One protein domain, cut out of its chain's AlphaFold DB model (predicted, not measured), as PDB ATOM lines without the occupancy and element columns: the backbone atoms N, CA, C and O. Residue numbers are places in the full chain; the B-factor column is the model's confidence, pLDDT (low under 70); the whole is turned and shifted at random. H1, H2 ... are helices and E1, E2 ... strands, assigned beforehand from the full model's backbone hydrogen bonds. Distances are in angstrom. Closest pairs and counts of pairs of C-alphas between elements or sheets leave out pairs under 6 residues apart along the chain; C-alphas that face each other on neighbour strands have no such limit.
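AT A GLANCE: This is residues 7 to 90 of the 100 residues of the protein "Ku domain-containing protein" of Rhizophora mucronata (UniProt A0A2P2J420). Two small lobes, joined by residues 27 to 33, make a long model: the hairpin E1 and E2 with short helix H1, then the two-stranded sheet E3 E4 with helix H2; loop residues 46 to 56 stick out. The 84 printed residues hold two helices and four strands, E1 E2 H1 E3 H2 E4, mixed in class, both sheets antiparallel. The whole is extended, radius of gyration of the C-alphas 19.3 A, spanning 58 by 36 by 21 A.

IN THESE COORDINATES: Find C-alpha 7 at (243.495, 437.444, 460.072), where E1, residues 7 to 11, begins. Next come E2, 14 to 19, and H1, 20 to 26. E3, 34 to 41, 19.6 A long, bends by 62 degrees at residue 37. H2, 67 to 81, measures 21.0 A; E4, 83 to 89, 18.3 A, ends at (244.538, 420.784, 439.419).

HOW THE PARTS SIT: In the hairpin, N 9 and O 16 are 2.8 A apart. E3 and E4 are antiparallel; N 35 and O 88 are 2.9 A apart. The closest C-alphas of H2 and E4, Met 78 and Leu 84, are 6.2 A apart. E1 and E3 are apart. In H1 and H2 every O i to N i+4 pair is within hydrogen-bond range.

THE WHOLE: C-alphas 13 and 80, the farthest apart, are 57.8 A apart. The printed part has no cut. The link E3 to H2 is long; residue 31 is under pLDDT 70.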
ATOM      1  N   ARG A   7     243.203 436.601 461.235       82.31
ATOM      2  CA  ARG A   7     243.495 437.444 460.072       82.31
ATOM      3  C   ARG A   7     242.440 438.534 459.946       82.31
ATOM      4  O   ARG A   7     241.268 438.312 460.222       82.31
ATOM      5  N   TYR A   8     242.877 439.708 459.515       87.81
ATOM      6  CA  TYR A   8     242.041 440.897 459.402       87.81
ATOM      7  C   TYR A   8     242.067 441.376 457.956       87.81
ATOM      8  O   TYR A   8     243.144 441.531 457.379       87.81
ATOM      9  N   GLN A   9     240.893 441.592 457.367       86.50
ATOM     10  CA  GLN A   9     240.753 442.090 456.005       86.50
ATOM     11  C   GLN A   9     239.852 443.332 455.998       86.50
ATOM     12  O   GLN A   9     238.669 443.222 456.324       86.50
ATOM     13  N   PRO A  10     240.388 444.520 455.665       91.19
ATOM     14  CA  PRO A  10     239.586 445.732 455.593       91.19
ATOM     15  C   PRO A  10     238.689 445.712 454.350       91.19
ATOM     16  O   PRO A  10     239.149 445.417 453.245       91.19
ATOM     17  N   TYR A  11     237.416 446.053 454.520       91.19
ATOM     18  CA  TYR A  11     236.447 446.177 453.436       91.19
ATOM     19  C   TYR A  11     235.391 447.226 453.787       91.19
ATOM     20  O   TYR A  11     234.766 447.142 454.837       91.19
ATOM     21  N   LYS A  12     235.188 448.220 452.909       87.00
ATOM     22  CA  LYS A  12     234.188 449.298 453.076       87.00
ATOM     23  C   LYS A  12     234.156 449.904 454.494       87.00
ATOM     24  O   LYS A  12     233.103 450.004 455.106       87.00
ATOM     25  N   ASN A  13     235.324 450.314 454.989       90.75
ATOM     26  CA  ASN A  13     235.547 450.904 456.319       90.75
ATOM     27  C   ASN A  13     235.332 449.968 457.521       90.75
ATOM     28  O   ASN A  13     235.468 450.411 458.659       90.75
ATOM     29  N   GLU A  14     235.085 448.681 457.296       92.56
ATOM     30  CA  GLU A  14     235.009 447.671 458.348       92.56
ATOM     31  C   GLU A  14     236.217 446.736 458.295       92.56
ATOM     32  O   GLU A  14     236.816 446.516 457.240       92.56
ATOM     33  N   ILE A  15     236.586 446.173 459.446       89.56
ATOM     34  CA  ILE A  15     237.623 445.145 459.532       89.56
ATOM     35  C   ILE A  15     236.937 443.796 459.716       89.56
ATOM     36  O   ILE A  15     236.438 443.487 460.800       89.56
ATOM     37  N   ILE A  16     236.961 442.976 458.670       90.06
ATOM     38  CA  ILE A  16     236.433 441.616 458.713       90.06
ATOM     39  C   ILE A  16     237.501 440.711 459.323       90.06
ATOM     40  O   ILE A  16     238.653 440.698 458.880       90.06
ATOM     41  N   LYS A  17     237.129 439.973 460.368       89.81
ATOM     42  CA  LYS A  17     238.013 439.032 461.059       89.81
ATOM     43  C   LYS A  17     237.752 437.633 460.522       89.81
ATOM     44  O   LYS A  17     236.602 437.223 460.471       89.81
ATOM     45  N   PHE A  18     238.815 436.913 460.191       87.56
ATOM     46  CA  PHE A  18     238.753 435.508 459.808       87.56
ATOM     47  C   PHE A  18     239.716 434.686 460.654       87.56
ATOM     48  O   PHE A  18     240.838 435.123 460.935       87.56
ATOM     49  N   SER A  19     239.307 433.489 461.043       87.31
ATOM     50  CA  SER A  19     240.217 432.472 461.556       87.31
ATOM     51  C   SER A  19     241.014 431.832 460.411       87.31
ATOM     52  O   SER A  19     240.687 431.967 459.225       87.31
ATOM     53  N   VAL A  20     242.109 431.146 460.742       82.00
ATOM     54  CA  VAL A  20     242.870 430.383 459.738       82.00
ATOM     55  C   VAL A  20     242.014 429.251 459.168       82.00
ATOM     56  O   VAL A  20     242.116 428.948 457.980       82.00
ATOM     57  N   GLU A  21     241.150 428.670 459.995       82.94
ATOM     58  CA  GLU A  21     240.232 427.593 459.646       82.94
ATOM     59  C   GLU A  21     239.168 428.074 458.651       82.94
ATOM     60  O   GLU A  21     238.992 427.450 457.606       82.94
ATOM     61  N   GLU A  22     238.550 429.232 458.901       85.00
ATOM     62  CA  GLU A  22     237.570 429.850 457.994       85.00
ATOM     63  C   GLU A  22     238.201 430.169 456.635       85.00
ATOM     64  O   GLU A  22     237.640 429.862 455.584       85.00
ATOM     65  N   LEU A  23     239.415 430.733 456.626       84.25
ATOM     66  CA  LEU A  23     240.130 431.001 455.375       84.25
ATOM     67  C   LEU A  23     240.499 429.721 454.623       84.25
ATOM     68  O   LEU A  23     240.528 429.730 453.390       84.25
ATOM     69  N   ALA A  24     240.827 428.646 455.337       79.94
ATOM     70  CA  ALA A  24     241.117 427.355 454.727       79.94
ATOM     71  C   ALA A  24     239.855 426.747 454.106       79.94
ATOM     72  O   ALA A  24     239.919 426.231 452.991       79.94
ATOM     73  N   GLU A  25     238.714 426.861 454.784       83.62
ATOM     74  CA  GLU A  25     237.423 426.370 454.310       83.62
ATOM     75  C   GLU A  25     236.935 427.136 453.077       83.62
ATOM     76  O   GLU A  25     236.624 426.519 452.060       83.62
ATOM     77  N   ILE A  26     236.993 428.472 453.095       84.12
ATOM     78  CA  ILE A  26     236.625 429.314 451.942       84.12
ATOM     79  C   ILE A  26     237.472 428.974 450.706       84.12
ATOM     80  O   ILE A  26     236.988 428.995 449.575       84.12
ATOM     81  N   LYS A  27     238.756 428.648 450.899       78.75
ATOM     82  CA  LYS A  27     239.683 428.312 449.804       78.75
ATOM     83  C   LYS A  27     239.616 426.846 449.375       78.75
ATOM     84  O   LYS A  27     240.316 426.456 448.435       78.75
ATOM     85  N   ARG A  28     238.811 426.013 450.034       77.38
ATOM     86  CA  ARG A  28     238.728 424.575 449.768       77.38
ATOM     87  C   ARG A  28     237.846 424.296 448.550       77.38
ATOM     88  O   ARG A  28     236.666 423.996 448.668       77.38
ATOM     89  N   VAL A  29     238.453 424.342 447.366       71.69
ATOM     90  CA  VAL A  29     237.747 424.130 446.086       71.69
ATOM     91  C   VAL A  29     237.580 422.644 445.727       71.69
ATOM     92  O   VAL A  29     236.599 422.277 445.088       71.69
ATOM     93  N   SER A  30     238.500 421.759 446.134       70.06
ATOM     94  CA  SER A  30     238.347 420.306 445.946       70.06
ATOM     95  C   SER A  30     239.135 419.486 446.967       70.06
ATOM     96  O   SER A  30     240.105 419.971 447.543       70.06
ATOM     97  N   THR A  31     238.756 418.220 447.158       69.00
ATOM     98  CA  THR A  31     239.359 417.288 448.137       69.00
ATOM     99  C   THR A  31     240.624 416.572 447.652       69.00
ATOM    100  O   THR A  31     241.328 415.960 448.445       69.00
ATOM    101  N   GLY A  32     240.923 416.649 446.358       71.56
ATOM    102  CA  GLY A  32     241.982 415.911 445.672       71.56
ATOM    103  C   GLY A  32     242.816 416.814 444.765       71.56
ATOM    104  O   GLY A  32     242.387 417.907 444.399       71.56
ATOM    105  N   GLN A  33     244.020 416.355 444.415       79.00
ATOM    106  CA  GLN A  33     245.000 417.171 443.693       79.00
ATOM    107  C   GLN A  33     244.676 417.329 442.203       79.00
ATOM    108  O   GLN A  33     244.979 418.370 441.627       79.00
ATOM    109  N   LEU A  34     244.064 416.320 441.573       87.50
ATOM    110  CA  LEU A  34     243.756 416.314 440.145       87.50
ATOM    111  C   LEU A  34     242.388 415.669 439.896       87.50
ATOM    112  O   LEU A  34     242.223 414.470 440.100       87.50
ATOM    113  N   HIS A  35     241.421 416.455 439.428       89.06
ATOM    114  CA  HIS A  35     240.076 415.981 439.102       89.06
ATOM    115  C   HIS A  35     239.829 416.033 437.601       89.06
ATOM    116  O   HIS A  35     239.933 417.095 436.989       89.06
ATOM    117  N   LEU A  36     239.475 414.893 437.010       91.56
ATOM    118  CA  LEU A  36     239.108 414.796 435.602       91.56
ATOM    119  C   LEU A  36     237.770 415.505 435.350       91.56
ATOM    120  O   LEU A  36     236.757 415.132 435.929       91.56
ATOM    121  N   LEU A  37     237.764 416.487 434.448       93.00
ATOM    122  CA  LEU A  37     236.542 417.143 433.972       93.00
ATOM    123  C   LEU A  37     236.035 416.530 432.666       93.00
ATOM    124  O   LEU A  37     234.836 416.505 432.411       93.00
ATOM    125  N   GLY A  38     236.946 416.054 431.815       95.12
ATOM    126  CA  GLY A  38     236.588 415.409 430.558       95.12
ATOM    127  C   GLY A  38     237.701 415.452 429.520       95.12
ATOM    128  O   GLY A  38     238.874 415.641 429.837       95.12
ATOM    129  N   PHE A  39     237.318 415.285 428.253       96.50
ATOM    130  CA  PHE A  39     238.247 415.176 427.127       96.50
ATOM    131  C   PHE A  39     237.901 416.179 426.029       96.50
ATOM    132  O   PHE A  39     236.777 416.195 425.521       96.50
ATOM    133  N   LYS A  40     238.880 416.969 425.592       96.19
ATOM    134  CA  LYS A  40     238.717 418.011 424.565       96.19
ATOM    135  C   LYS A  40     239.634 417.725 423.364       96.19
ATOM    136  O   LYS A  40     240.673 417.099 423.551       96.19
ATOM    137  N   PRO A  41     239.274 418.099 422.125       97.06
ATOM    138  CA  PRO A  41     240.179 417.954 420.983       97.06
ATOM    139  C   PRO A  41     241.476 418.755 421.163       97.06
ATOM    140  O   PRO A  41     241.447 419.857 421.714       97.06
ATOM    141  N   LEU A  42     242.594 418.231 420.649       94.38
ATOM    142  CA  LEU A  42     243.905 418.893 420.695       94.38
ATOM    143  C   LEU A  42     243.893 420.261 420.002       94.38
ATOM    144  O   LEU A  42     244.539 421.186 420.476       94.38
ATOM    145  N   SER A  43     243.075 420.422 418.958       94.94
ATOM    146  CA  SER A  43     242.897 421.684 418.223       94.94
ATOM    147  C   SER A  43     242.388 422.852 419.073       94.94
ATOM    148  O   SER A  43     242.469 424.005 418.658       94.94
ATOM    149  N   CYS A  44     241.838 422.582 420.258       94.38
ATOM    150  CA  CYS A  44     241.393 423.629 421.163       94.38
ATOM    151  C   CYS A  44     242.505 424.213 422.043       94.38
ATOM    152  O   CYS A  44     242.293 425.264 422.652       94.38
ATOM    153  N   LEU A  45     243.645 423.530 422.163       92.62
ATOM    154  CA  LEU A  45     244.807 424.050 422.869       92.62
ATOM    155  C   LEU A  45     245.665 424.809 421.862       92.62
ATOM    156  O   LEU A  45     246.142 424.234 420.891       92.62
ATOM    157  N   LYS A  46     245.816 426.112 422.085       94.06
ATOM    158  CA  LYS A  46     246.605 426.998 421.236       94.06
ATOM    159  C   LYS A  46     247.858 427.415 421.989       94.06
ATOM    160  O   LYS A  46     247.801 427.576 423.208       94.06
ATOM    161  N   ASP A  47     248.951 427.638 421.272       91.06
ATOM    162  CA  ASP A  47     250.265 427.902 421.876       91.06
ATOM    163  C   ASP A  47     250.264 429.140 422.785       91.06
ATOM    164  O   ASP A  47     250.900 429.168 423.837       91.06
ATOM    165  N   TYR A  48     249.454 430.139 422.436       94.12
ATOM    166  CA  TYR A  48     249.311 431.375 423.201       94.12
ATOM    167  C   TYR A  48     248.433 431.247 424.461       94.12
ATOM    168  O   TYR A  48     248.287 432.217 425.200       94.12
ATOM    169  N   HIS A  49     247.848 430.077 424.746       94.25
ATOM    170  CA  HIS A  49     247.143 429.818 426.013       94.25
ATOM    171  C   HIS A  49     248.093 429.420 427.160       94.25
ATOM    172  O   HIS A  49     247.635 429.084 428.255       94.25
ATOM    173  N   ASN A  50     249.410 429.423 426.937       92.75
ATOM    174  CA  ASN A  50     250.389 429.088 427.964       92.75
ATOM    175  C   ASN A  50     250.537 430.222 428.998       92.75
ATOM    176  O   ASN A  50     251.123 431.259 428.712       92.75
ATOM    177  N   ILE A  51     250.026 430.008 430.214       92.50
ATOM    178  CA  ILE A  51     250.076 430.992 431.318       92.50
ATOM    179  C   ILE A  51     251.285 430.754 432.240       92.50
ATOM    180  O   ILE A  51     251.798 431.678 432.864       92.50
ATOM    181  N   LYS A  52     251.726 429.498 432.373       89.81
ATOM    182  CA  LYS A  52     252.755 429.071 433.333       89.81
ATOM    183  C   LYS A  52     253.511 427.846 432.813       89.81
ATOM    184  O   LYS A  52     252.933 427.097 432.029       89.81
ATOM    185  N   PRO A  53     254.745 427.585 433.285       92.50
ATOM    186  CA  PRO A  53     255.479 426.381 432.912       92.50
ATOM    187  C   PRO A  53     254.658 425.108 433.138       92.50
ATOM    188  O   PRO A  53     254.015 424.930 434.179       92.50
ATOM    189  N   SER A  54     254.686 424.225 432.142       91.38
ATOM    190  CA  SER A  54     253.946 422.967 432.175       91.38
ATOM    191  C   SER A  54     254.540 422.007 433.206       91.38
ATOM    192  O   SER A  54     255.749 421.960 433.414       91.38
ATOM    193  N   THR A  55     253.677 421.240 433.869       91.44
ATOM    194  CA  THR A  55     254.079 420.196 434.823       91.44
ATOM    195  C   THR A  55     253.914 418.832 434.168       91.44
ATOM    196  O   THR A  55     252.919 418.590 433.487       91.44
ATOM    197  N   PHE A  56     254.877 417.941 434.386       92.19
ATOM    198  CA  PHE A  56     254.807 416.571 433.897       92.19
ATOM    199  C   PHE A  56     254.082 415.671 434.901       92.19
ATOM    200  O   PHE A  56     254.375 415.704 436.096       92.19
ATOM    201  N   VAL A  57     253.137 414.870 434.408       91.31
ATOM    202  CA  VAL A  57     252.416 413.869 435.200       91.31
ATOM    203  C   VAL A  57     252.983 412.499 434.857       91.31
ATOM    204  O   VAL A  57     252.967 412.103 433.693       91.31
ATOM    205  N   PHE A  58     253.459 411.780 435.871       92.06
ATOM    206  CA  PHE A  58     254.003 410.432 435.732       92.06
ATOM    207  C   PHE A  58     253.214 409.453 436.614       92.06
ATOM    208  O   PHE A  58     252.915 409.801 437.760       92.06
ATOM    209  N   PRO A  59     252.849 408.261 436.112       93.12
ATOM    210  CA  PRO A  59     252.117 407.282 436.906       93.12
ATOM    211  C   PRO A  59     252.985 406.671 438.015       93.12
ATOM    212  O   PRO A  59     254.204 406.578 437.893       93.12
ATOM    213  N   SER A  60     252.348 406.229 439.102       90.62
ATOM    214  CA  SER A  60     253.024 405.580 440.227       90.62
ATOM    215  C   SER A  60     252.087 404.596 440.919       90.62
ATOM    216  O   SER A  60     251.133 405.002 441.576       90.62
ATOM    217  N   ASP A  61     252.429 403.310 440.870       93.25
ATOM    218  CA  ASP A  61     251.644 402.232 441.491       93.25
ATOM    219  C   ASP A  61     251.833 402.122 443.016       93.25
ATOM    220  O   ASP A  61     251.337 401.186 443.636       93.25
ATOM    221  N   LYS A  62     252.542 403.074 443.639       91.50
ATOM    222  CA  LYS A  62     252.805 403.078 445.088       91.50
ATOM    223  C   LYS A  62     251.536 403.187 445.935       91.50
ATOM    224  O   LYS A  62     251.449 402.540 446.969       91.50
ATOM    225  N   GLU A  63     250.595 404.032 445.518       89.25
ATOM    226  CA  GLU A  63     249.355 404.290 446.267       89.25
ATOM    227  C   GLU A  63     248.179 403.482 445.713       89.25
ATOM    228  O   GLU A  63     247.326 403.024 446.467       89.25
ATOM    229  N   VAL A  64     248.142 403.291 444.390       91.00
ATOM    230  CA  VAL A  64     247.071 402.573 443.694       91.00
ATOM    231  C   VAL A  64     247.685 401.610 442.683       91.00
ATOM    232  O   VAL A  64     248.212 402.015 441.645       91.00
ATOM    233  N   ILE A  65     247.601 400.316 442.980       94.75
ATOM    234  CA  ILE A  65     248.115 399.247 442.116       94.75
ATOM    235  C   ILE A  65     247.366 399.267 440.773       94.75
ATOM    236  O   ILE A  65     246.139 399.353 440.740       94.75
ATOM    237  N   GLY A  66     248.097 399.190 439.655       93.06
ATOM    238  CA  GLY A  66     247.523 399.223 438.306       93.06
ATOM    239  C   GLY A  66     247.306 400.629 437.738       93.06
ATOM    240  O   GLY A  66     246.873 400.756 436.588       93.06
ATOM    241  N   SER A  67     247.650 401.689 438.482       94.31
ATOM    242  CA  SER A  67     247.542 403.080 438.014       94.31
ATOM    243  C   SER A  67     248.339 403.330 436.730       94.31
ATOM    244  O   SER A  67     247.876 404.026 435.826       94.31
ATOM    245  N   THR A  68     249.501 402.691 436.598       95.81
ATOM    246  CA  THR A  68     250.388 402.783 435.439       95.81
ATOM    247  C   THR A  68     249.737 402.183 434.208       95.81
ATOM    248  O   THR A  68     249.765 402.792 433.139       95.81
ATOM    249  N   CYS A  69     249.081 401.030 434.352       96.31
ATOM    250  CA  CYS A  69     248.367 400.391 433.252       96.31
ATOM    251  C   CYS A  69     247.239 401.296 432.733       96.31
ATOM    252  O   CYS A  69     247.171 401.582 431.533       96.31
ATOM    253  N   VAL A  70     246.411 401.824 433.643       95.44
ATOM    254  CA  VAL A  70     245.307 402.737 433.299       95.44
ATOM    255  C   VAL A  70     245.830 404.019 432.653       95.44
ATOM    256  O   VAL A  70     245.317 404.434 431.612       95.44
ATOM    257  N   PHE A  71     246.883 404.623 433.208       95.44
ATOM    258  CA  PHE A  71     247.503 405.827 432.654       95.44
ATOM    259  C   PHE A  71     248.033 405.594 431.235       95.44
ATOM    260  O   PHE A  71     247.765 406.389 430.334       95.44
ATOM    261  N   VAL A  72     248.739 404.483 431.001       96.31
ATOM    262  CA  VAL A  72     249.276 404.131 429.679       96.31
ATOM    263  C   VAL A  72     248.151 403.886 428.674       96.31
ATOM    264  O   VAL A  72     248.227 404.370 427.541       96.31
ATOM    265  N   ALA A  73     247.094 403.171 429.066       97.19
ATOM    266  CA  ALA A  73     245.933 402.927 428.212       97.19
ATOM    267  C   ALA A  73     245.209 404.233 427.845       97.19
ATOM    268  O   ALA A  73     244.856 404.448 426.676       97.19
ATOM    269  N   LEU A  74     245.047 405.131 428.821       96.06
ATOM    270  CA  LEU A  74     244.457 406.450 428.623       96.06
ATOM    271  C   LEU A  74     245.313 407.298 427.677       96.06
ATOM    272  O   LEU A  74     244.803 407.798 426.677       96.06
ATOM    273  N   HIS A  75     246.616 407.402 427.941       95.75
ATOM    274  CA  HIS A  75     247.559 408.167 427.128       95.75
ATOM    275  C   HIS A  75     247.577 407.683 425.670       95.75
ATOM    276  O   HIS A  75     247.402 408.482 424.748       95.75
ATOM    277  N   LYS A  76     247.677 406.364 425.443       97.31
ATOM    278  CA  LYS A  76     247.610 405.768 424.095       97.31
ATOM    279  C   LYS A  76     246.298 406.103 423.380       97.31
ATOM    280  O   LYS A  76     246.307 406.423 422.192       97.31
ATOM    281  N   SER A  77     245.172 406.057 424.091       97.38
ATOM    282  CA  SER A  77     243.858 406.379 423.522       97.38
ATOM    283  C   SER A  77     243.725 407.863 423.171       97.38
ATOM    284  O   SER A  77     243.200 408.193 422.108       97.38
ATOM    285  N   MET A  78     244.240 408.755 424.018       96.31
ATOM    286  CA  MET A  78     244.236 410.204 423.786       96.31
ATOM    287  C   MET A  78     245.074 410.595 422.568       96.31
ATOM    288  O   MET A  78     244.603 411.370 421.734       96.31
ATOM    289  N   LEU A  79     246.259 409.997 422.407       96.56
ATOM    290  CA  LEU A  79     247.100 410.191 421.222       96.56
ATOM    291  C   LEU A  79     246.391 409.733 419.942       96.56
ATOM    292  O   LEU A  79     246.318 410.492 418.978       96.56
ATOM    293  N   ARG A  80     245.807 408.526 419.950       97.69
ATOM    294  CA  ARG A  80     245.078 407.979 418.792       97.69
ATOM    295  C   ARG A  80     243.902 408.865 418.378       97.69
ATOM    296  O   ARG A  80     243.663 409.047 417.190       97.69
ATOM    297  N   LEU A  81     243.173 409.413 419.350       97.19
ATOM    298  CA  LEU A  81     241.991 410.246 419.109       97.19
ATOM    299  C   LEU A  81     242.313 411.738 418.932       97.19
ATOM    300  O   LEU A  81     241.391 412.519 418.704       97.19
ATOM    301  N   LYS A  82     243.583 412.152 419.054       97.06
ATOM    302  CA  LYS A  82     244.004 413.566 419.073       97.06
ATOM    303  C   LYS A  82     243.203 414.398 420.084       97.06
ATOM    304  O   LYS A  82     242.711 415.488 419.780       97.06
ATOM    305  N   ARG A  83     243.045 413.866 421.298       97.06
ATOM    306  CA  ARG A  83     242.346 414.523 422.413       97.06
ATOM    307  C   ARG A  83     243.303 414.772 423.566       97.06
ATOM    308  O   ARG A  83     244.305 414.087 423.722       97.06
ATOM    309  N   LEU A  84     242.955 415.750 424.382       95.19
ATOM    310  CA  LEU A  84     243.623 416.073 425.627       95.19
ATOM    311  C   LEU A  84     242.643 416.016 426.787       95.19
ATOM    312  O   LEU A  84     241.427 416.154 426.631       95.19
ATOM    313  N   VAL A  85     243.214 415.763 427.954       95.38
ATOM    314  CA  VAL A  85     242.493 415.624 429.208       95.38
ATOM    315  C   VAL A  85     242.326 417.004 429.829       95.38
ATOM    316  O   VAL A  85     243.308 417.701 430.072       95.38
ATOM    317  N   LEU A  86     241.085 417.394 430.100       94.81
ATOM    318  CA  LEU A  86     240.778 418.585 430.876       94.81
ATOM    319  C   LEU A  86     240.602 418.182 432.338       94.81
ATOM    320  O   LEU A  86     239.827 417.277 432.648       94.81
ATOM    321  N   SER A  87     241.318 418.852 433.237       91.81
ATOM    322  CA  SER A  87     241.284 418.555 434.666       91.81
ATOM    323  C   SER A  87     241.423 419.814 435.516       91.81
ATOM    324  O   SER A  87     242.038 420.794 435.096       91.81
ATOM    325  N   VAL A  88     240.851 419.776 436.719       89.75
ATOM    326  CA  VAL A  88     241.119 420.764 437.768       89.75
ATOM    327  C   VAL A  88     242.300 420.264 438.576       89.75
ATOM    328  O   VAL A  88     242.236 419.190 439.172       89.75
ATOM    329  N   TYR A  89     243.368 421.053 438.598       87.38
ATOM    330  CA  TYR A  89     244.538 420.784 439.419       87.38
ATOM    331  C   TYR A  89     244.561 421.739 440.611       87.38
ATOM    332  O   TYR A  89     244.742 422.948 440.439       87.38
ATOM    333  N   VAL A  90     244.400 421.191 441.813       83.75
ATOM    334  CA  VAL A  90     244.536 421.931 443.067       83.75
ATOM    335  C   VAL A  90     245.865 421.552 443.689       83.75
ATOM    336  O   VAL A  90     246.068 420.438 444.173       83.75
TER     337      VAL A  90